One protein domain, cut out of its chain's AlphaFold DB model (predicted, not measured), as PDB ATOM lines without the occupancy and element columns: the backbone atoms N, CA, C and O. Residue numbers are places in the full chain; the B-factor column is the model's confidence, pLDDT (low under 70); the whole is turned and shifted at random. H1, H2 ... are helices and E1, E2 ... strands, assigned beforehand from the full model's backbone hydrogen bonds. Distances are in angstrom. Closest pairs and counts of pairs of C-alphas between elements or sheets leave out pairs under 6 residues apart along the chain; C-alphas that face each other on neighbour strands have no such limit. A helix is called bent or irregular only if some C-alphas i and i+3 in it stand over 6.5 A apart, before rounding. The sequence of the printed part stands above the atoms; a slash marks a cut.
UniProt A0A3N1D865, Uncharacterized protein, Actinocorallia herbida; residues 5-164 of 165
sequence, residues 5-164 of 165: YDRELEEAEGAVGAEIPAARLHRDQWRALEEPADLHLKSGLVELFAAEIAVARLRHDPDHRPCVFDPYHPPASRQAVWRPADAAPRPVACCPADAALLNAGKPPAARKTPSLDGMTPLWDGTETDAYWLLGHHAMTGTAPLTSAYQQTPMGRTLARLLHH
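This is residues 5 to 164 of the 165 residues of an uncharacterized protein of Actinocorallia herbida (UniProt A0A3N1D865). Helix H5 lies in the middle of a compact domain of helices, with the longest helix, H3, side by side with it on one side and H7 crossing it at a wide angle on another. H2 crosses H3 and H1 makes one end of the longest axis, while toward the other end lies a small hairpin, E1 and E2, with H4 packed on E1 and H6 packed on E2; a second short hairpin, E3 and E4, lies away from the first. The printed part has 160 residues with seven named helices and four named strands, in the order H1 H2 H3 E1 E2 H4 E3 E4 H5 H6 H7. The strands make two sheets of two, each antiparallel, and the class is mostly helix. The radius of gyration of the C-alphas is 15.6 A, and the C-alphas span 47 by 35 by 34 A.

Begin at E1, residues 78 to 82, and E2, residues 90 to 94, a hairpin of antiparallel strands at 140 degrees; look for N 80 and O 92, 3.1 A apart, and N 92 and O 80, 2.9 A apart, both within hydrogen-bond range. Go from E1 to H4, residues 96 to 103: the two have 9 pairs of C-alphas within 8 A, and the C-alphas of Ala 80 and Ala 99 are the closest at 5.3 A. Go from E2 to H6, residues 143 to 148: the two have 5 pairs of C-alphas within 8 A, and the C-alphas of Val 92 and Ala 148 are the closest at 5.7 A. From H6 go to H7, residues 153 to 163: they form a helical hairpin and touch at the C-alphas of Thr 146 and Gly 155, 5.8 A, at a shallow tilt of 23 degrees, opposite ways. H7 touches H5, residues 127 to 137, with the C-alphas of Glu 127 and Thr 157 closest at 6.2 A; the tilt of 69 degrees is only just steep. H5 touches H3, residues 43 to 58, the same way at a shallow tilt of 6 degrees, and the C-alphas of Ile 53 and Gly 135 are the closest at 4.4 A. H3 is the hub, the helix that touches most others. With its residues 48 to 55 alone it touches H2, residues 20 to 31, about perpendicular at 85 degrees, closest at the C-alphas of Ile 20 and Ala 51, 5.2 A. With its residues 47 to 54 alone it touches residues 12 to 16 of H1, residues 5 to 16, opposite ways at a steep tilt of 38 degrees; the closest C-alphas are those of Val 16 and Ala 51, 5.5 A. The second hairpin is E3, residues 112 to 115, and E4, residues 118 to 121, antiparallel at 137 degrees, with N 113 and O 120 2.8 A apart. Every O i to N i+4 pair is within hydrogen-bond range in H1, H2, H4, H5, H6 and H7, and 10 of 12 are in H3.

Find C-alpha 5 at (252.290, 280.639, 267.561), where H1 begins; it runs 16.6 A to C-alpha 16. H2 covers 16.5 A, and H3 covers 24.5 A to C-alpha 58 at (261.162, 271.581, 262.964). H3 is irregular: C-alphas 44 and 47 are 7.2 A apart. E1 spans 12.1 A, E2 12.3 A, H4 10.5 A, E3 9.4 A and E4 10.1 A. H5 measures 15.2 A, H6 8.4 A and H7 15.6 A, ending at C-alpha 163, (237.465, 264.860, 267.798).

Look to the C-alphas of Arg 7 and Ala 104 for the two farthest apart, 48.8 A. The printed part has no cut. The links from H2 to H3, 11 residues, and from H3 to E1, 19 residues, are long. The mean pLDDT of the printed part is 81.9, and 36 residues are under 70, among them residues 8 to 15, 33 to 48 and 54 to 60.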
ATOM      1  N   TYR A   5     251.833 281.901 268.130       50.88
ATOM      2  CA  TYR A   5     252.290 280.639 267.561       50.88
ATOM      3  C   TYR A   5     253.748 280.316 267.914       50.88
ATOM      4  O   TYR A   5     254.037 279.201 268.341       50.88
ATOM      5  N   ASP A   6     254.660 281.284 267.788       56.22
ATOM      6  CA  ASP A   6     256.084 281.065 268.066       56.22
ATOM      7  C   ASP A   6     256.313 280.744 269.547       56.22
ATOM      8  O   ASP A   6     257.133 279.896 269.879       56.22
ATOM      9  N   ARG A   7     255.551 281.378 270.448       70.31
ATOM     10  CA  ARG A   7     255.617 281.099 271.889       70.31
ATOM     11  C   ARG A   7     255.036 279.729 272.243       70.31
ATOM     12  O   ARG A   7     255.632 279.015 273.038       70.31
ATOM     13  N   GLU A   8     253.897 279.355 271.662       59.88
ATOM     14  CA  GLU A   8     253.307 278.023 271.860       59.88
ATOM     15  C   GLU A   8     254.224 276.916 271.328       59.88
ATOM     16  O   GLU A   8     254.314 275.838 271.918       59.88
ATOM     17  N   LEU A   9     254.928 277.184 270.223       60.69
ATOM     18  CA  LEU A   9     255.931 276.281 269.680       60.69
ATOM     19  C   LEU A   9     257.132 276.156 270.626       60.69
ATOM     20  O   LEU A   9     257.521 275.037 270.941       60.69
ATOM     21  N   GLU A  10     257.664 277.270 271.128       66.81
ATOM     22  CA  GLU A  10     258.811 277.288 272.044       66.81
ATOM     23  C   GLU A  10     258.484 276.638 273.406       66.81
ATOM     24  O   GLU A  10     259.296 275.898 273.958       66.81
ATOM     25  N   GLU A  11     257.267 276.824 273.929       67.62
ATOM     26  CA  GLU A  11     256.779 276.143 275.138       67.62
ATOM     27  C   GLU A  11     256.610 274.633 274.921       67.62
ATOM     28  O   GLU A  11     257.030 273.836 275.764       67.62
ATOM     29  N   ALA A  12     256.036 274.221 273.785       63.84
ATOM     30  CA  ALA A  12     255.921 272.809 273.435       63.84
ATOM     31  C   ALA A  12     257.304 272.164 273.258       63.84
ATOM     32  O   ALA A  12     257.529 271.060 273.752       63.84
ATOM     33  N   GLU A  13     258.243 272.860 272.612       66.06
ATOM     34  CA  GLU A  13     259.638 272.440 272.469       66.06
ATOM     35  C   GLU A  13     260.360 272.364 273.814       66.06
ATOM     36  O   GLU A  13     261.100 271.413 274.042       66.06
ATOM     37  N   GLY A  14     260.119 273.301 274.731       69.06
ATOM     38  CA  GLY A  14     260.653 273.248 276.090       69.06
ATOM     39  C   GLY A  14     260.112 272.060 276.889       69.06
ATOM     40  O   GLY A  14     260.874 271.393 277.589       69.06
ATOM     41  N   ALA A  15     258.820 271.752 276.742       69.25
ATOM     42  CA  ALA A  15     258.159 270.654 277.445       69.25
ATOM     43  C   ALA A  15     258.647 269.265 277.001       69.25
ATOM     44  O   ALA A  15     258.664 268.341 277.812       69.25
ATOM     45  N   VAL A  16     259.060 269.114 275.736       72.25
ATOM     46  CA  VAL A  16     259.518 267.826 275.171       72.25
ATOM     47  C   VAL A  16     260.994 267.824 274.762       72.25
ATOM     48  O   VAL A  16     261.488 266.841 274.213       72.25
ATOM     49  N   GLY A  17     261.726 268.910 275.012       72.81
ATOM     50  CA  GLY A  17     263.061 269.147 274.455       72.81
ATOM     51  C   GLY A  17     264.098 268.104 274.864       72.81
ATOM     52  O   GLY A  17     264.950 267.731 274.054       72.81
ATOM     53  N   ALA A  18     263.987 267.578 276.087       76.56
ATOM     54  CA  ALA A  18     264.821 266.479 276.573       76.56
ATOM     55  C   ALA A  18     264.574 265.158 275.814       76.56
ATOM     56  O   ALA A  18     265.501 264.369 275.641       76.56
ATOM     57  N   GLU A  19     263.360 264.960 275.292       77.44
ATOM     58  CA  GLU A  19     262.924 263.743 274.601       77.44
ATOM     59  C   GLU A  19     263.196 263.787 273.085       77.44
ATOM     60  O   GLU A  19     263.251 262.749 272.425       77.44
ATOM     61  N   ILE A  20     263.440 264.972 272.506       75.12
ATOM     62  CA  ILE A  20     263.714 265.153 271.064       75.12
ATOM     63  C   ILE A  20     264.881 264.282 270.549       75.12
ATOM     64  O   ILE A  20     264.744 263.674 269.478       75.12
ATOM     65  N   PRO A  21     266.044 264.197 271.230       77.38
ATOM     66  CA  PRO A  21     267.131 263.322 270.793       77.38
ATOM     67  C   PRO A  21     266.736 261.841 270.789       77.38
ATOM     68  O   PRO A  21     267.050 261.134 269.829       77.38
ATOM     69  N   ALA A  22     266.013 261.389 271.818       77.00
ATOM     70  CA  ALA A  22     265.519 260.018 271.910       77.00
ATOM     71  C   ALA A  22     264.503 259.719 270.797       77.00
ATOM     72  O   ALA A  22     264.597 258.677 270.148       77.00
ATOM     73  N   ALA A  23     263.607 260.665 270.499       75.88
ATOM     74  CA  ALA A  23     262.625 260.554 269.422       75.88
ATOM     75  C   ALA A  23     263.299 260.392 268.054       75.88
ATOM     76  O   ALA A  23     262.935 259.525 267.261       75.88
ATOM     77  N   ARG A  24     264.349 261.179 267.775       75.62
ATOM     78  CA  ARG A  24     265.128 261.045 266.531       75.62
ATOM     79  C   ARG A  24     265.798 259.685 266.424       75.62
ATOM     80  O   ARG A  24     265.729 259.074 265.362       75.62
ATOM     81  N   LEU A  25     266.425 259.224 267.506       75.81
ATOM     82  CA  LEU A  25     267.076 257.920 267.530       75.81
ATOM     83  C   LEU A  25     266.064 256.799 267.277       75.81
ATOM     84  O   LEU A  25     266.335 255.923 266.464       75.81
ATOM     85  N   HIS A  26     264.898 256.855 267.919       73.44
ATOM     86  CA  HIS A  26     263.839 255.868 267.742       73.44
ATOM     87  C   HIS A  26     263.334 255.823 266.297       73.44
ATOM     88  O   HIS A  26     263.333 254.763 265.667       73.44
ATOM     89  N   ARG A  27     263.014 256.991 265.729       74.94
ATOM     90  CA  ARG A  27     262.651 257.140 264.317       74.94
ATOM     91  C   ARG A  27     263.712 256.550 263.385       74.94
ATOM     92  O   ARG A  27     263.386 255.817 262.453       74.94
ATOM     93  N   ASP A  28     264.978 256.887 263.612       75.50
ATOM     94  CA  ASP A  28     266.081 256.469 262.743       75.50
ATOM     95  C   ASP A  28     266.350 254.962 262.853       75.50
ATOM     96  O   ASP A  28     266.583 254.308 261.838       75.50
ATOM     97  N   GLN A  29     266.236 254.392 264.056       73.81
ATOM     98  CA  GLN A  29     266.292 252.946 264.275       73.81
ATOM     99  C   GLN A  29     265.184 252.231 263.507       73.81
ATOM    100  O   GLN A  29     265.449 251.247 262.830       73.81
ATOM    101  N   TRP A  30     263.958 252.748 263.561       70.44
ATOM    102  CA  TRP A  30     262.824 252.156 262.858       70.44
ATOM    103  C   TRP A  30     262.940 252.232 261.345       70.44
ATOM    104  O   TRP A  30     262.598 251.274 260.655       70.44
ATOM    105  N   ARG A  31     263.455 253.353 260.836       70.56
ATOM    106  CA  ARG A  31     263.782 253.517 259.419       70.56
ATOM    107  C   ARG A  31     264.838 252.509 258.957       70.56
ATOM    108  O   ARG A  31     264.814 252.110 257.799       70.56
ATOM    109  N   ALA A  32     265.777 252.140 259.827       72.00
ATOM    110  CA  ALA A  32     266.870 251.231 259.495       72.00
ATOM    111  C   ALA A  32     266.468 249.742 259.477       72.00
ATOM    112  O   ALA A  32     267.270 248.915 259.048       72.00
ATOM    113  N   LEU A  33     265.262 249.385 259.934       69.25
ATOM    114  CA  LEU A  33     264.782 247.999 259.922       69.25
ATOM    115  C   LEU A  33     264.311 247.597 258.517       69.25
ATOM    116  O   LEU A  33     263.353 248.168 257.998       69.25
ATOM    117  N   GLU A  34     264.962 246.586 257.931       60.28
ATOM    118  CA  GLU A  34     264.610 246.030 256.613       60.28
ATOM    119  C   GLU A  34     263.251 245.316 256.619       60.28
ATOM    120  O   GLU A  34     262.489 245.443 255.661       60.28
ATOM    121  N   GLU A  35     262.913 244.619 257.711       60.28
ATOM    122  CA  GLU A  35     261.585 244.042 257.914       60.28
ATOM    123  C   GLU A  35     260.828 244.759 259.050       60.28
ATOM    124  O   GLU A  35     261.316 244.821 260.177       60.28
ATOM    125  N   PRO A  36     259.622 245.297 258.785       52.59
ATOM    126  CA  PRO A  36     258.803 246.048 259.736       52.59
ATOM    127  C   PRO A  36     258.366 245.419 261.060       52.59
ATOM    128  O   PRO A  36     257.680 246.101 261.823       52.59
ATOM    129  N   ALA A  37     258.665 244.152 261.317       49.78
ATOM    130  CA  ALA A  37     258.353 243.502 262.587       49.78
ATOM    131  C   ALA A  37     259.502 243.826 263.563       49.78
ATOM    132  O   ALA A  37     260.647 243.526 263.264       49.78
ATOM    133  N   ASP A  38     259.359 244.526 264.686       54.28
ATOM    134  CA  ASP A  38     258.263 244.541 265.640       54.28
ATOM    135  C   ASP A  38     258.064 245.936 266.239       54.28
ATOM    136  O   ASP A  38     258.877 246.447 267.017       54.28
ATOM    137  N   LEU A  39     256.913 246.522 265.942       54.50
ATOM    138  CA  LEU A  39     256.398 247.686 266.637       54.50
ATOM    139  C   LEU A  39     255.824 247.287 268.003       54.50
ATOM    140  O   LEU A  39     254.624 247.382 268.223       54.50
ATOM    141  N   HIS A  40     256.625 246.835 268.970       58.12
ATOM    142  CA  HIS A  40     256.102 246.831 270.342       58.12
ATOM    143  C   HIS A  40     256.147 248.253 270.906       58.12
ATOM    144  O   HIS A  40     256.995 248.599 271.735       58.12
ATOM    145  N   LEU A  41     255.239 249.096 270.415       61.94
ATOM    146  CA  LEU A  41     255.040 250.419 270.961       61.94
ATOM    147  C   LEU A  41     254.465 250.298 272.367       61.94
ATOM    148  O   LEU A  41     253.302 249.949 272.574       61.94
ATOM    149  N   LYS A  42     255.305 250.594 273.354       63.78
ATOM    150  CA  LYS A  42     254.880 250.658 274.748       63.78
ATOM    151  C   LYS A  42     254.024 251.905 274.936       63.78
ATOM    152  O   LYS A  42     254.389 252.981 274.477       63.78
ATOM    153  N   SER A  43     252.927 251.782 275.675       58.38
ATOM    154  CA  SER A  43     252.047 252.910 276.014       58.38
ATOM    155  C   SER A  43     252.766 254.052 276.748       58.38
ATOM    156  O   SER A  43     252.332 255.192 276.664       58.38
ATOM    157  N   GLY A  44     253.901 253.785 277.405       62.88
ATOM    158  CA  GLY A  44     254.771 254.819 277.984       62.88
ATOM    159  C   GLY A  44     255.497 255.708 276.963       62.88
ATOM    160  O   GLY A  44     256.165 256.647 277.367       62.88
ATOM    161  N   LEU A  45     255.388 255.437 275.656       67.50
ATOM    162  CA  LEU A  45     256.044 256.212 274.592       67.50
ATOM    163  C   LEU A  45     255.202 257.385 274.078       67.50
ATOM    164  O   LEU A  45     255.601 258.044 273.124       67.50
ATOM    165  N   VAL A  46     254.057 257.681 274.699       67.62
ATOM    166  CA  VAL A  46     253.214 258.825 274.306       67.62
ATOM    167  C   VAL A  46     253.996 260.143 274.335       67.62
ATOM    168  O   VAL A  46     253.878 260.942 273.407       67.62
ATOM    169  N   GLU A  47     254.854 260.340 275.338       66.06
ATOM    170  CA  GLU A  47     255.750 261.502 275.435       66.06
ATOM    171  C   GLU A  47     256.777 261.531 274.290       66.06
ATOM    172  O   GLU A  47     257.031 262.583 273.700       66.06
ATOM    173  N   LEU A  48     257.289 260.363 273.890       68.88
ATOM    174  CA  LEU A  48     258.189 260.231 272.745       68.88
ATOM    175  C   LEU A  48     257.484 260.582 271.425       68.88
ATOM    176  O   LEU A  48     258.075 261.255 270.588       68.88
ATOM    177  N   PHE A  49     256.215 260.202 271.240       72.38
ATOM    178  CA  PHE A  49     255.450 260.601 270.049       72.38
ATOM    179  C   PHE A  49     255.151 262.094 270.025       72.38
ATOM    180  O   PHE A  49     255.208 262.711 268.962       72.38
ATOM    181  N   ALA A  50     254.865 262.697 271.181       68.94
ATOM    182  CA  ALA A  50     254.747 264.148 271.283       68.94
ATOM    183  C   ALA A  50     256.058 264.835 270.854       68.94
ATOM    184  O   ALA A  50     256.031 265.803 270.089       68.94
ATOM    185  N   ALA A  51     257.208 264.283 271.251       68.75
ATOM    186  CA  ALA A  51     258.513 264.738 270.784       68.75
ATOM    187  C   ALA A  51     258.741 264.479 269.279       68.75
ATOM    188  O   ALA A  51     259.306 265.334 268.595       68.75
ATOM    189  N   GLU A  52     258.273 263.362 268.713       74.50
ATOM    190  CA  GLU A  52     258.318 263.109 267.263       74.50
ATOM    191  C   GLU A  52     257.482 264.129 266.472       74.50
ATOM    192  O   GLU A  52     257.966 264.649 265.463       74.50
ATOM    193  N   ILE A  53     256.287 264.491 266.957       73.44
ATOM    194  CA  ILE A  53     255.469 265.586 266.399       73.44
ATOM    195  C   ILE A  53     256.265 266.901 266.413       73.44
ATOM    196  O   ILE A  53     256.302 267.614 265.405       73.44
ATOM    197  N   ALA A  54     256.927 267.226 267.529       68.06
ATOM    198  CA  ALA A  54     257.754 268.430 267.644       68.06
ATOM    199  C   ALA A  54     258.945 268.412 266.665       68.06
ATOM    200  O   ALA A  54     259.233 269.403 265.995       68.06
ATOM    201  N   VAL A  55     259.600 267.263 266.479       67.88
ATOM    202  CA  VAL A  55     260.665 267.106 265.474       67.88
ATOM    203  C   VAL A  55     260.137 267.259 264.047       67.88
ATOM    204  O   VAL A  55     260.817 267.872 263.219       67.88
ATOM    205  N   ALA A  56     258.957 266.712 263.745       68.00
ATOM    206  CA  ALA A  56     258.332 266.836 262.430       68.00
ATOM    207  C   ALA A  56     258.039 268.305 262.083       68.00
ATOM    208  O   ALA A  56     258.275 268.719 260.947       68.00
ATOM    209  N   ARG A  57     257.617 269.111 263.068       65.25
ATOM    210  CA  ARG A  57     257.449 270.572 262.933       65.25
ATOM    211  C   ARG A  57     258.743 271.277 262.529       65.25
ATOM    212  O   ARG A  57     258.739 272.064 261.587       65.25
ATOM    213  N   LEU A  58     259.856 270.944 263.183       62.81
ATOM    214  CA  LEU A  58     261.162 271.581 262.964       62.81
ATOM    215  C   LEU A  58     261.818 271.262 261.613       62.81
ATOM    216  O   LEU A  58     262.665 272.015 261.138       62.81
ATOM    217  N   ARG A  59     261.489 270.116 261.011       63.78
ATOM    218  CA  ARG A  59     262.066 269.658 259.734       63.78
ATOM    219  C   ARG A  59     261.057 269.671 258.592       63.78
ATOM    220  O   ARG A  59     261.228 268.920 257.635       63.78
ATOM    221  N   HIS A  60     260.011 270.487 258.710       67.81
ATOM    222  CA  HIS A  60     258.918 270.527 257.752       67.81
ATOM    223  C   HIS A  60     259.418 270.781 256.325       67.81
ATOM    224  O   HIS A  60     259.868 271.875 255.985       67.81
ATOM    225  N   ASP A  61     259.294 269.752 255.493       73.75
ATOM    226  CA  ASP A  61     259.293 269.876 254.045       73.75
ATOM    227  C   ASP A  61     257.819 269.980 253.601       73.75
ATOM    228  O   ASP A  61     257.084 268.992 253.732       73.75
ATOM    229  N   PRO A  62     257.363 271.152 253.115       71.56
ATOM    230  CA  PRO A  62     255.973 271.372 252.718       71.56
ATOM    231  C   PRO A  62     255.511 270.486 251.564       71.56
ATOM    232  O   PRO A  62     254.297 270.342 251.381       71.56
ATOM    233  N   ASP A  63     256.430 269.863 250.827       79.69
ATOM    234  CA  ASP A  63     256.126 268.984 249.698       79.69
ATOM    235  C   ASP A  63     256.204 267.498 250.075       79.69
ATOM    236  O   ASP A  63     255.656 266.639 249.375       79.69
ATOM    237  N   HIS A  64     256.810 267.166 251.217       85.06
ATOM    238  CA  HIS A  64     256.830 265.800 251.718       85.06
ATOM    239  C   HIS A  64     255.421 265.374 252.141       85.06
ATOM    240  O   HIS A  64     254.732 266.080 252.872       85.06
ATOM    241  N   ARG A  65     254.960 264.203 251.699       89.44
ATOM    242  CA  ARG A  65     253.702 263.586 252.143       89.44
ATOM    243  C   ARG A  65     254.001 262.147 252.559       89.44
ATOM    244  O   ARG A  65     254.513 261.413 251.714       89.44
ATOM    245  N   PRO A  66     253.701 261.716 253.796       91.19
ATOM    246  CA  PRO A  66     253.946 260.334 254.191       91.19
ATOM    247  C   PRO A  66     253.072 259.372 253.381       91.19
ATOM    248  O   PRO A  66     251.919 259.680 253.062       91.19
ATOM    249  N   CYS A  67     253.606 258.195 253.052       93.50
ATOM    250  CA  CYS A  67     252.782 257.119 252.511       93.50
ATOM    251  C   CYS A  67     251.823 256.617 253.591       93.50
ATOM    252  O   CYS A  67     252.229 256.359 254.720       93.50
ATOM    253  N   VAL A  68     250.555 256.416 253.229       94.81
ATOM    254  CA  VAL A  68     249.529 255.989 254.187       94.81
ATOM    255  C   VAL A  68     249.706 254.557 254.701       94.81
ATOM    256  O   VAL A  68     249.062 254.183 255.672       94.81
ATOM    257  N   PHE A  69     250.529 253.729 254.055       94.44
ATOM    258  CA  PHE A  69     250.753 252.336 254.463       94.44
ATOM    259  C   PHE A  69     252.004 252.146 255.325       94.44
ATOM    260  O   PHE A  69     252.048 251.219 256.132       94.44
ATOM    261  N   ASP A  70     252.988 253.030 255.171       91.12
ATOM    262  CA  ASP A  70     254.170 253.136 256.022       91.12
ATOM    263  C   ASP A  70     254.788 254.537 255.822       91.12
ATOM    264  O   ASP A  70     255.286 254.831 254.731       91.12
ATOM    265  N   PRO A  71     254.781 255.417 256.836       86.69
ATOM    266  CA  PRO A  71     255.424 256.728 256.770       86.69
ATOM    267  C   PRO A  71     256.911 256.729 256.377       86.69
ATOM    268  O   PRO A  71     257.417 257.767 255.951       86.69
ATOM    269  N   TYR A  72     257.619 255.600 256.489       85.12
ATOM    270  CA  TYR A  72     259.007 255.465 256.039       85.12
ATOM    271  C   TYR A  72     259.168 255.053 254.578       85.12
ATOM    272  O   TYR A  72     260.287 255.094 254.060       85.12
ATOM    273  N   HIS A  73     258.086 254.703 253.884       89.69
ATOM    274  CA  HIS A  73     258.137 254.581 252.433       89.69
ATOM    275  C   HIS A  73     258.507 255.923 251.783       89.69
ATOM    276  O   HIS A  73     258.348 256.992 252.385       89.69
ATOM    277  N   PRO A  74     258.967 255.904 250.517       90.81
ATOM    278  CA  PRO A  74     259.088 257.125 249.739       90.81
ATOM    279  C   PRO A  74     257.786 257.945 249.762       90.81
ATOM    280  O   PRO A  74     256.704 257.358 249.888       90.81
ATOM    281  N   PRO A  75     257.867 259.275 249.582       92.62
ATOM    282  CA  PRO A  75     256.708 260.146 249.695       92.62
ATOM    283  C   PRO A  75     255.526 259.696 248.833       92.62
ATOM    284  O   PRO A  75     255.687 259.206 247.703       92.62
ATOM    285  N   ALA A  76     254.323 259.915 249.358       94.81
ATOM    286  CA  ALA A  76     253.086 259.687 248.640       94.81
ATOM    287  C   ALA A  76     253.034 260.576 247.388       94.81
ATOM    288  O   ALA A  76     252.849 261.787 247.462       94.81
ATOM    289  N   SER A  77     253.210 259.952 246.225       95.88
ATOM    290  CA  SER A  77     253.306 260.618 244.914       95.88
ATOM    291  C   SER A  77     252.396 259.974 243.863       95.88
ATOM    292  O   SER A  77     252.440 260.313 242.672       95.88
ATOM    293  N   ARG A  78     251.560 259.023 244.294       97.44
ATOM    294  CA  ARG A  78     250.562 258.330 243.484       97.44
ATOM    295  C   ARG A  78     249.241 258.229 244.237       97.44
ATOM    296  O   ARG A  78     249.203 258.267 245.464       97.44
ATOM    297  N   GLN A  79     248.171 258.097 243.466       97.12
ATOM    298  CA  GLN A  79     246.842 257.735 243.942       97.12
ATOM    299  C   GLN A  79     246.534 256.319 243.460       97.12
ATOM    300  O   GLN A  79     246.821 255.990 242.306       97.12
ATOM    301  N   ALA A  80     245.949 255.495 244.321       97.88
ATOM    302  CA  ALA A  80     245.478 254.158 243.977       97.88
ATOM    303  C   ALA A  80     244.160 253.858 244.697       97.88
ATOM    304  O   ALA A  80     243.854 254.467 245.723       97.88
ATOM    305  N   VAL A  81     243.371 252.924 244.162       97.94
ATOM    306  CA  VAL A  81     242.161 252.451 244.842       97.94
ATOM    307  C   VAL A  81     242.557 251.356 245.820       97.94
ATOM    308  O   VAL A  81     243.083 250.319 245.424       97.94
ATOM    309  N   TRP A  82     242.279 251.580 247.097       97.31
ATOM    310  CA  TRP A  82     242.490 250.603 248.154       97.31
ATOM    311  C   TRP A  82     241.167 250.226 248.808       97.31
ATOM    312  O   TRP A  82     240.262 251.050 248.955       97.31
ATOM    313  N   ARG A  83     241.058 248.962 249.210       94.88
ATOM    314  CA  ARG A  83     239.924 248.440 249.960       94.88
ATOM    315  C   ARG A  83     240.446 247.746 251.224       94.88
ATOM    316  O   ARG A  83     241.021 246.665 251.088       94.88
ATOM    317  N   PRO A  84     240.250 248.328 252.422       88.88
ATOM    318  CA  PRO A  84     240.431 247.591 253.669       88.88
ATOM    319  C   PRO A  84     239.405 246.453 253.769       88.88
ATOM    320  O   PRO A  84     238.357 246.504 253.116       88.88
ATOM    321  N   ALA A  85     239.696 245.434 254.581       83.50
ATOM    322  CA  ALA A  85     238.754 244.345 254.832       83.50
ATOM    323  C   ALA A  85     237.396 244.902 255.304       83.50
ATOM    324  O   ALA A  85     237.349 245.844 256.094       83.50
ATOM    325  N   ASP A  86     236.306 244.363 254.752       81.12
ATOM    326  CA  ASP A  86     234.919 244.722 255.084       81.12
ATOM    327  C   ASP A  86     234.527 246.201 254.895       81.12
ATOM    328  O   ASP A  86     233.506 246.656 255.412       81.12
ATOM    329  N   ALA A  87     235.294 246.962 254.108       88.44
ATOM    330  CA  ALA A  87     235.044 248.380 253.874       88.44
ATOM    331  C   ALA A  87     234.934 248.725 252.377       88.44
ATOM    332  O   ALA A  87     235.329 247.957 251.498       88.44
ATOM    333  N   ALA A  88     234.382 249.900 252.056       91.19
ATOM    334  CA  ALA A  88     234.245 250.339 250.664       91.19
ATOM    335  C   ALA A  88     235.617 250.662 250.024       91.19
ATOM    336  O   ALA A  88     236.470 251.239 250.709       91.19
ATOM    337  N   PRO A  89     235.848 250.353 248.729       95.12
ATOM    338  CA  PRO A  89     237.017 250.850 248.004       95.12
ATOM    339  C   PRO A  89     237.084 252.380 248.033       95.12
ATOM    340  O   PRO A  89     236.053 253.046 247.936       95.12
ATOM    341  N   ARG A  90     238.290 252.943 248.129       95.94
ATOM    342  CA  ARG A  90     238.514 254.396 248.178       95.94
ATOM    343  C   ARG A  90     239.853 254.794 247.557       95.94
ATOM    344  O   ARG A  90     240.777 253.977 247.558       95.94
ATOM    345  N   PRO A  91     239.985 256.028 247.049       96.62
ATOM    346  CA  PRO A  91     241.278 256.553 246.642       96.62
ATOM    347  C   PRO A  91     242.161 256.797 247.870       96.62
ATOM    348  O   PRO A  91     241.702 257.334 248.878       96.62
ATOM    349  N   VAL A  92     243.434 256.425 247.775       96.94
ATOM    350  CA  VAL A  92     244.450 256.725 248.784       96.94
ATOM    351  C   VAL A  92     245.721 257.266 248.146       96.94
ATOM    352  O   VAL A  92     246.138 256.810 247.079       96.94
ATOM    353  N   ALA A  93     246.357 258.216 248.833       96.06
ATOM    354  CA  ALA A  93     247.692 258.689 248.495       96.06
ATOM    355  C   ALA A  93     248.740 257.713 249.053       96.06
ATOM    356  O   ALA A  93     248.781 257.470 250.260       96.06
ATOM    357  N   CYS A  94     249.597 257.164 248.196       97.44
ATOM    358  CA  CYS A  94     250.647 256.235 248.610       97.44
ATOM    359  C   CYS A  94     251.911 256.363 247.748       97.44
ATOM    360  O   CYS A  94     251.968 257.121 246.770       97.44
ATOM    361  N   CYS A  95     252.966 255.657 248.155       97.19
ATOM    362  CA  CYS A  95     254.214 255.605 247.408       97.19
ATOM    363  C   CYS A  95     254.018 254.861 246.066       97.19
ATOM    364  O   CYS A  95     253.067 254.085 245.910       97.19
ATOM    365  N   PRO A  96     254.917 255.045 245.080       98.38
ATOM    366  CA  PRO A  96     254.796 254.371 243.787       98.38
ATOM    367  C   PRO A  96     254.756 252.839 243.871       98.38
ATOM    368  O   PRO A  96     254.060 252.210 243.076       98.38
ATOM    369  N   ALA A  97     255.472 252.245 244.830       98.06
ATOM    370  CA  ALA A  97     255.520 250.796 245.012       98.06
ATOM    371  C   ALA A  97     254.176 250.233 245.503       98.06
ATOM    372  O   ALA A  97     253.649 249.297 244.905       98.06
ATOM    373  N   ASP A  98     253.571 250.849 246.522       98.12
ATOM    374  CA  ASP A  98     252.254 250.437 247.018       98.12
ATOM    375  C   ASP A  98     251.156 250.667 245.981       98.12
ATOM    376  O   ASP A  98     250.278 249.824 245.814       98.12
ATOM    377  N   ALA A  99     251.221 251.767 245.223       98.56
ATOM    378  CA  ALA A  99     250.290 251.995 244.122       98.56
ATOM    379  C   ALA A  99     250.364 250.871 243.074       98.56
ATOM    380  O   ALA A  99     249.333 250.403 242.591       98.56
ATOM    381  N   ALA A 100     251.573 250.402 242.742       98.50
ATOM    382  CA  ALA A 100     251.763 249.286 241.819       98.50
ATOM    383  C   ALA A 100     251.208 247.962 242.376       98.50
ATOM    384  O   ALA A 100     250.578 247.213 241.629       98.50
ATOM    385  N   LEU A 101     251.390 247.690 243.675       98.19
ATOM    386  CA  LEU A 101     250.809 246.517 244.338       98.19
ATOM    387  C   LEU A 101     249.279 246.534 244.262       98.19
ATOM    388  O   LEU A 101     248.682 245.564 243.792       98.19
ATOM    389  N   LEU A 102     248.657 247.653 244.633       97.88
ATOM    390  CA  LEU A 102     247.202 247.803 244.604       97.88
ATOM    391  C   LEU A 102     246.630 247.646 243.191       97.88
ATOM    392  O   LEU A 102     245.660 246.917 242.996       97.88
ATOM    393  N   ASN A 103     247.268 248.259 242.190       97.81
ATOM    394  CA  ASN A 103     246.860 248.128 240.789       97.81
ATOM    395  C   ASN A 103     246.988 246.689 240.264       97.81
ATOM    396  O   ASN A 103     246.252 246.295 239.362       97.81
ATOM    397  N   ALA A 104     247.893 245.894 240.838       97.75
ATOM    398  CA  ALA A 104     248.037 244.470 240.547       97.75
ATOM    399  C   ALA A 104     247.098 243.572 241.380       97.75
ATOM    400  O   ALA A 104     247.225 242.349 241.323       97.75
ATOM    401  N   GLY A 105     246.192 244.147 242.180       95.81
ATOM    402  CA  GLY A 105     245.300 243.399 243.073       95.81
ATOM    403  C   GLY A 105     246.012 242.751 244.264       95.81
ATOM    404  O   GLY A 105     245.483 241.815 244.862       95.81
ATOM    405  N   LYS A 106     247.219 243.216 244.600       96.31
ATOM    406  CA  LYS A 106     248.023 242.728 245.727       96.31
ATOM    407  C   LYS A 106     247.842 243.637 246.948       96.31
ATOM    408  O   LYS A 106     247.559 244.826 246.783       96.31
ATOM    409  N   PRO A 107     248.012 243.111 248.175       93.50
ATOM    410  CA  PRO A 107     248.027 243.957 249.361       93.50
ATOM    411  C   PRO A 107     249.202 244.948 249.293       93.50
ATOM    412  O   PRO A 107     250.252 244.598 248.743       93.50
ATOM    413  N   PRO A 108     249.049 246.162 249.848       95.56
ATOM    414  CA  PRO A 108     250.166 247.089 249.987       95.56
ATOM    415  C   PRO A 108     251.210 246.509 250.952       95.56
ATOM    416  O   PRO A 108     250.890 245.657 251.789       95.56
ATOM    417  N   ALA A 109     252.447 246.992 250.869       93.38
ATOM    418  CA  ALA A 109     253.529 246.641 251.784       93.38
ATOM    419  C   ALA A 109     253.363 247.392 253.115       93.38
ATOM    420  O   ALA A 109     254.198 248.186 253.526       93.38
ATOM    421  N   ALA A 110     252.226 247.177 253.770       90.06
ATOM    422  CA  ALA A 110     251.869 247.885 254.982       90.06
ATOM    423  C   ALA A 110     252.820 247.562 256.131       90.06
ATOM    424  O   ALA A 110     253.139 246.388 256.363       90.06
ATOM    425  N   ARG A 111     253.169 248.587 256.915       86.94
ATOM    426  CA  ARG A 111     253.759 248.365 258.236       86.94
ATOM    427  C   ARG A 111     252.795 247.515 259.068       86.94
ATOM    428  O   ARG A 111     251.574 247.671 258.986       86.94
ATOM    429  N   LYS A 112     253.354 246.599 259.856       86.44
ATOM    430  CA  LYS A 112     252.606 245.724 260.760       86.44
ATOM    431  C   LYS A 112     252.952 246.036 262.211       86.44
ATOM    432  O   LYS A 112     254.056 246.484 262.503       86.44
ATOM    433  N   THR A 113     252.008 245.764 263.098       82.81
ATOM    434  CA  THR A 113     252.126 245.936 264.547       82.81
ATOM    435  C   THR A 113     251.634 244.665 265.260       82.81
ATOM    436  O   THR A 113     250.795 243.943 264.701       82.81
ATOM    437  N   PRO A 114     252.159 244.315 266.447       80.69
ATOM    438  CA  PRO A 114     251.708 243.151 267.202       80.69
ATOM    439  C   PRO A 114     250.243 243.259 267.650       80.69
ATOM    440  O   PRO A 114     249.786 244.301 268.115       80.69
ATOM    441  N   SER A 115     249.521 242.142 267.583       81.44
ATOM    442  CA  SER A 115     248.174 241.963 268.134       81.44
ATOM    443  C   SER A 115     248.062 240.610 268.852       81.44
ATOM    444  O   SER A 115     248.990 239.800 268.803       81.44
ATOM    445  N   LEU A 116     246.927 240.348 269.511       81.25
ATOM    446  CA  LEU A 116     246.670 239.060 270.176       81.25
ATOM    447  C   LEU A 116     246.743 237.866 269.209       81.25
ATOM    448  O   LEU A 116     247.192 236.795 269.607       81.25
ATOM    449  N   ASP A 117     246.369 238.073 267.946       82.56
ATOM    450  CA  ASP A 117     246.312 237.034 266.912       82.56
ATOM    451  C   ASP A 117     247.566 237.018 266.011       82.56
ATOM    452  O   ASP A 117     247.586 236.384 264.955       82.56
ATOM    453  N   GLY A 118     248.632 237.718 266.417       85.81
ATOM    454  CA  GLY A 118     249.878 237.860 265.660       85.81
ATOM    455  C   GLY A 118     250.039 239.244 265.030       85.81
ATOM    456  O   GLY A 118     249.457 240.225 265.487       85.81
ATOM    457  N   MET A 119     250.872 239.355 263.996       85.44
ATOM    458  CA  MET A 119     251.159 240.644 263.356       85.44
ATOM    459  C   MET A 119     249.998 241.090 262.465       85.44
ATOM    460  O   MET A 119     249.682 240.429 261.475       85.44
ATOM    461  N   THR A 120     249.422 242.248 262.777       88.62
ATOM    462  CA  THR A 120     248.316 242.857 262.031       88.62
ATOM    463  C   THR A 120     248.806 244.095 261.276       88.62
ATOM    464  O   THR A 120     249.744 244.753 261.738       88.62
ATOM    465  N   PRO A 121     248.266 244.435 260.094       91.56
ATOM    466  CA  PRO A 121     248.602 245.698 259.446       91.56
ATOM    467  C   PRO A 121     248.234 246.904 260.321       91.56
ATOM    468  O   PRO A 121     247.286 246.873 261.099       91.56
ATOM    469  N   LEU A 122     248.960 248.005 260.144       88.38
ATOM    470  CA  LEU A 122     248.847 249.200 260.983       88.38
ATOM    471  C   LEU A 122     247.428 249.798 261.050       88.38
ATOM    472  O   LEU A 122     247.044 250.363 262.070       88.38
ATOM    473  N   TRP A 123     246.614 249.648 259.999       93.19
ATOM    474  CA  TRP A 123     245.222 250.121 259.998       93.19
ATOM    475  C   TRP A 123     244.283 249.326 260.925       93.19
ATOM    476  O   TRP A 123     243.158 249.777 261.165       93.19
ATOM    477  N   ASP A 124     244.748 248.199 261.463       92.06
ATOM    478  CA  ASP A 124     244.106 247.391 262.505       92.06
ATOM    479  C   ASP A 124     244.853 247.498 263.854       92.06
ATOM    480  O   ASP A 124     244.606 246.719 264.773       92.06
ATOM    481  N   GLY A 125     245.775 248.461 263.969       88.50
ATOM    482  CA  GLY A 125     246.629 248.668 265.133       88.50
ATOM    483  C   GLY A 125     245.944 249.302 266.347       88.50
ATOM    484  O   GLY A 125     244.731 249.519 266.405       88.50
ATOM    485  N   THR A 126     246.770 249.613 267.339       86.56
ATOM    486  CA  THR A 126     246.390 250.125 268.658       86.56
ATOM    487  C   THR A 126     246.313 251.655 268.708       86.56
ATOM    488  O   THR A 126     246.647 252.367 267.764       86.56
ATOM    489  N   GLU A 127     245.890 252.197 269.851       86.75
ATOM    490  CA  GLU A 127     245.963 253.638 270.127       86.75
ATOM    491  C   GLU A 127     247.393 254.177 270.127       86.75
ATOM    492  O   GLU A 127     247.635 255.278 269.637       86.75
ATOM    493  N   THR A 128     248.354 253.383 270.591       81.88
ATOM    494  CA  THR A 128     249.766 253.755 270.565       81.88
ATOM    495  C   THR A 128     250.267 253.926 269.126       81.88
ATOM    496  O   THR A 128     250.928 254.914 268.812       81.88
ATOM    497  N   ASP A 129     249.867 253.026 268.224       85.62
ATOM    498  CA  ASP A 129     250.159 253.126 266.788       85.62
ATOM    499  C   ASP A 129     249.505 254.367 266.147       85.62
ATOM    500  O   ASP A 129     250.070 254.984 265.241       85.62
ATOM    501  N   ALA A 130     248.326 254.770 266.635       88.00
ATOM    502  CA  ALA A 130     247.627 255.962 266.161       88.00
ATOM    503  C   ALA A 130     248.393 257.249 266.498       88.00
ATOM    504  O   ALA A 130     248.526 258.119 265.639       88.00
ATOM    505  N   TYR A 131     248.928 257.371 267.716       84.00
ATOM    506  CA  TYR A 131     249.755 258.520 268.100       84.00
ATOM    507  C   TYR A 131     251.035 258.617 267.269       84.00
ATOM    508  O   TYR A 131     251.396 259.709 266.827       84.00
ATOM    509  N   TRP A 132     251.671 257.480 266.991       82.31
ATOM    510  CA  TRP A 132     252.827 257.426 266.102       82.31
ATOM    511  C   TRP A 132     252.489 257.913 264.681       82.31
ATOM    512  O   TRP A 132     253.169 258.781 264.133       82.31
ATOM    513  N   LEU A 133     251.383 257.432 264.102       87.00
ATOM    514  CA  LEU A 133     250.888 257.905 262.803       87.00
ATOM    515  C   LEU A 133     250.596 259.409 262.797       87.00
ATOM    516  O   LEU A 133     250.951 260.108 261.847       87.00
ATOM    517  N   LEU A 134     249.966 259.922 263.855       84.81
ATOM    518  CA  LEU A 134     249.718 261.355 264.005       84.81
ATOM    519  C   LEU A 134     251.031 262.147 264.009       84.81
ATOM    520  O   LEU A 134     251.077 263.198 263.379       84.81
ATOM    521  N   GLY A 135     252.099 261.609 264.606       79.88
ATOM    522  CA  GLY A 135     253.472 262.115 264.500       79.88
ATOM    523  C   GLY A 135     253.908 262.434 263.081       79.88
ATOM    524  O   GLY A 135     254.244 263.576 262.760       79.88
ATOM    525  N   HIS A 136     253.844 261.433 262.208       83.06
ATOM    526  CA  HIS A 136     254.284 261.572 260.820       83.06
ATOM    527  C   HIS A 136     253.351 262.440 259.972       83.06
ATOM    528  O   HIS A 136     253.803 263.136 259.062       83.06
ATOM    529  N   HIS A 137     252.048 262.430 260.264       85.69
ATOM    530  CA  HIS A 137     251.043 263.132 259.464       85.69
ATOM    531  C   HIS A 137     250.692 264.544 259.971       85.69
ATOM    532  O   HIS A 137     250.048 265.297 259.238       85.69
ATOM    533  N   ALA A 138     251.123 264.948 261.173       79.75
ATOM    534  CA  ALA A 138     250.718 266.210 261.807       79.75
ATOM    535  C   ALA A 138     250.971 267.446 260.931       79.75
ATOM    536  O   ALA A 138     250.116 268.324 260.849       79.75
ATOM    537  N   MET A 139     252.118 267.502 260.249       78.25
ATOM    538  CA  MET A 139     252.515 268.680 259.468       78.25
ATOM    539  C   MET A 139     251.918 268.744 258.068       78.25
ATOM    540  O   MET A 139     251.778 269.820 257.499       78.25
ATOM    541  N   THR A 140     251.548 267.594 257.516       81.12
ATOM    542  CA  THR A 140     251.044 267.489 256.140       81.12
ATOM    543  C   THR A 140     249.522 267.402 256.077       81.12
ATOM    544  O   THR A 140     248.936 267.345 254.994       81.12
ATOM    545  N   GLY A 141     248.886 267.431 257.250       84.44
ATOM    546  CA  GLY A 141     247.463 267.230 257.443       84.44
ATOM    547  C   GLY A 141     247.124 265.760 257.675       84.44
ATOM    548  O   GLY A 141     247.595 264.855 256.986       84.44
ATOM    549  N   THR A 142     246.228 265.518 258.628       88.44
ATOM    550  CA  THR A 142     245.757 264.170 258.977       88.44
ATOM    551  C   THR A 142     244.556 263.723 258.144       88.44
ATOM    552  O   THR A 142     244.204 262.549 258.176       88.44
ATOM    553  N   ALA A 143     243.943 264.610 257.352       90.00
ATOM    554  CA  ALA A 143     242.765 264.286 256.541       90.00
ATOM    555  C   ALA A 143     242.986 263.132 255.535       90.00
ATOM    556  O   ALA A 143     242.120 262.260 255.441       90.00
ATOM    557  N   PRO A 144     244.123 263.045 254.811       90.19
ATOM    558  CA  PRO A 144     244.397 261.888 253.958       90.19
ATOM    559  C   PRO A 144     244.492 260.573 254.744       90.19
ATOM    560  O   PRO A 144     243.985 259.552 254.286       90.19
ATOM    561  N   LEU A 145     245.092 260.608 255.940       92.75
ATOM    562  CA  LEU A 145     245.220 259.452 256.827       92.75
ATOM    563  C   LEU A 145     243.847 258.992 257.346       92.75
ATOM    564  O   LEU A 145     243.503 257.816 257.234       92.75
ATOM    565  N   THR A 146     243.037 259.913 257.876       92.94
ATOM    566  CA  THR A 146     241.710 259.588 258.425       92.94
ATOM    567  C   THR A 146     240.736 259.122 257.346       92.94
ATOM    568  O   THR A 146     239.957 258.201 257.589       92.94
ATOM    569  N   SER A 147     240.811 259.698 256.142       93.25
ATOM    570  CA  SER A 147     240.032 259.261 254.977       93.25
ATOM    571  C   SER A 147     240.426 257.854 254.525       93.25
ATOM    572  O   SER A 147     239.564 256.989 254.352       93.25
ATOM    573  N   ALA A 148     241.728 257.577 254.402       95.06
ATOM    574  CA  ALA A 148     242.202 256.247 254.036       95.06
ATOM    575  C   ALA A 148     241.692 255.197 255.031       95.06
ATOM    576  O   ALA A 148     241.072 254.212 254.630       95.06
ATOM    577  N   TYR A 149     241.868 255.433 256.330       95.44
ATOM    578  CA  TYR A 149     241.526 254.468 257.375       95.44
ATOM    579  C   TYR A 149     240.064 254.505 257.828       95.44
ATOM    580  O   TYR A 149     239.698 253.833 258.789       95.44
ATOM    581  N   GLN A 150     239.185 255.224 257.130       93.31
ATOM    582  CA  GLN A 150     237.758 255.243 257.444       93.31
ATOM    583  C   GLN A 150     237.193 253.809 257.585       93.31
ATOM    584  O   GLN A 150     237.514 252.921 256.805       93.31
ATOM    585  N   GLN A 151     236.345 253.546 258.580       92.94
ATOM    586  CA  GLN A 151     235.789 252.204 258.855       92.94
ATOM    587  C   GLN A 151     236.797 251.109 259.274       92.94
ATOM    588  O   GLN A 151     236.355 250.001 259.565       92.94
ATOM    589  N   THR A 152     238.099 251.387 259.414       94.00
ATOM    590  CA  THR A 152     239.040 250.450 260.059       94.00
ATOM    591  C   THR A 152     239.087 250.680 261.581       94.00
ATOM    592  O   THR A 152     238.621 251.725 262.061       94.00
ATOM    593  N   PRO A 153     239.626 249.740 262.381       93.75
ATOM    594  CA  PRO A 153     239.931 249.974 263.793       93.75
ATOM    595  C   PRO A 153     240.766 251.240 264.014       93.75
ATOM    596  O   PRO A 153     240.370 252.089 264.812       93.75
ATOM    597  N   MET A 154     241.839 251.425 263.239       93.75
ATOM    598  CA  MET A 154     242.669 252.631 263.305       93.75
ATOM    599  C   MET A 154     241.874 253.900 262.982       93.75
ATOM    600  O   MET A 154     241.995 254.890 263.696       93.75
ATOM    601  N   GLY A 155     241.006 253.890 261.964       94.19
ATOM    602  CA  GLY A 155     240.166 255.052 261.658       94.19
ATOM    603  C   GLY A 155     239.245 255.457 262.805       94.19
ATOM    604  O   GLY A 155     239.089 256.647 263.072       94.19
ATOM    605  N   ARG A 156     238.666 254.482 263.521       93.88
ATOM    606  CA  ARG A 156     237.854 254.755 264.721       93.88
ATOM    607  C   ARG A 156     238.695 255.376 265.834       93.88
ATOM    608  O   ARG A 156     238.257 256.338 266.462       93.88
ATOM    609  N   THR A 157     239.899 254.857 266.049       93.25
ATOM    610  CA  THR A 157     240.850 255.394 267.026       93.25
ATOM    611  C   THR A 157     241.268 256.822 266.679       93.25
ATOM    612  O   THR A 157     241.163 257.703 267.525       93.25
ATOM    613  N   LEU A 158     241.655 257.087 265.429       92.75
ATOM    614  CA  LEU A 158     242.025 258.425 264.960       92.75
ATOM    615  C   LEU A 158     240.869 259.418 265.105       92.75
ATOM    616  O   LEU A 158     241.080 260.531 265.577       92.75
ATOM    617  N   ALA A 159     239.643 259.018 264.750       91.75
ATOM    618  CA  ALA A 159     238.463 259.859 264.928       91.75
ATOM    619  C   ALA A 159     238.246 260.217 266.407       91.75
ATOM    620  O   ALA A 159     238.017 261.380 266.727       91.75
ATOM    621  N   ARG A 160     238.382 259.244 267.318       92.06
ATOM    622  CA  ARG A 160     238.310 259.483 268.765       92.06
ATOM    623  C   ARG A 160     239.384 260.487 269.210       92.06
ATOM    624  O   ARG A 160     239.058 261.492 269.832       92.06
ATOM    625  N   LEU A 161     240.645 260.251 268.852       86.38
ATOM    626  CA  LEU A 161     241.773 261.097 269.261       86.38
ATOM    627  C   LEU A 161     241.700 262.533 268.719       86.38
ATOM    628  O   LEU A 161     242.133 263.461 269.392       86.38
ATOM    629  N   LEU A 162     241.166 262.723 267.510       85.69
ATOM    630  CA  LEU A 162     241.121 264.032 266.847       85.69
ATOM    631  C   LEU A 162     239.853 264.843 267.155       85.69
ATOM    632  O   LEU A 162     239.868 266.061 266.977       85.69
ATOM    633  N   HIS A 163     238.761 264.200 267.584       79.19
ATOM    634  CA  HIS A 163     237.465 264.860 267.798       79.19
ATOM    635  C   HIS A 163     237.033 264.983 269.264       79.19
ATOM    636  O   HIS A 163     236.096 265.730 269.538       79.19
ATOM    637  N   HIS A 164     237.703 264.323 270.211       55.31
ATOM    638  CA  HIS A 164     237.521 264.622 271.631       55.31
ATOM    639  C   HIS A 164     238.484 265.734 272.060       55.31
ATOM    640  O   HIS A 164     239.651 265.484 272.357       55.31
TER     641      HIS A 164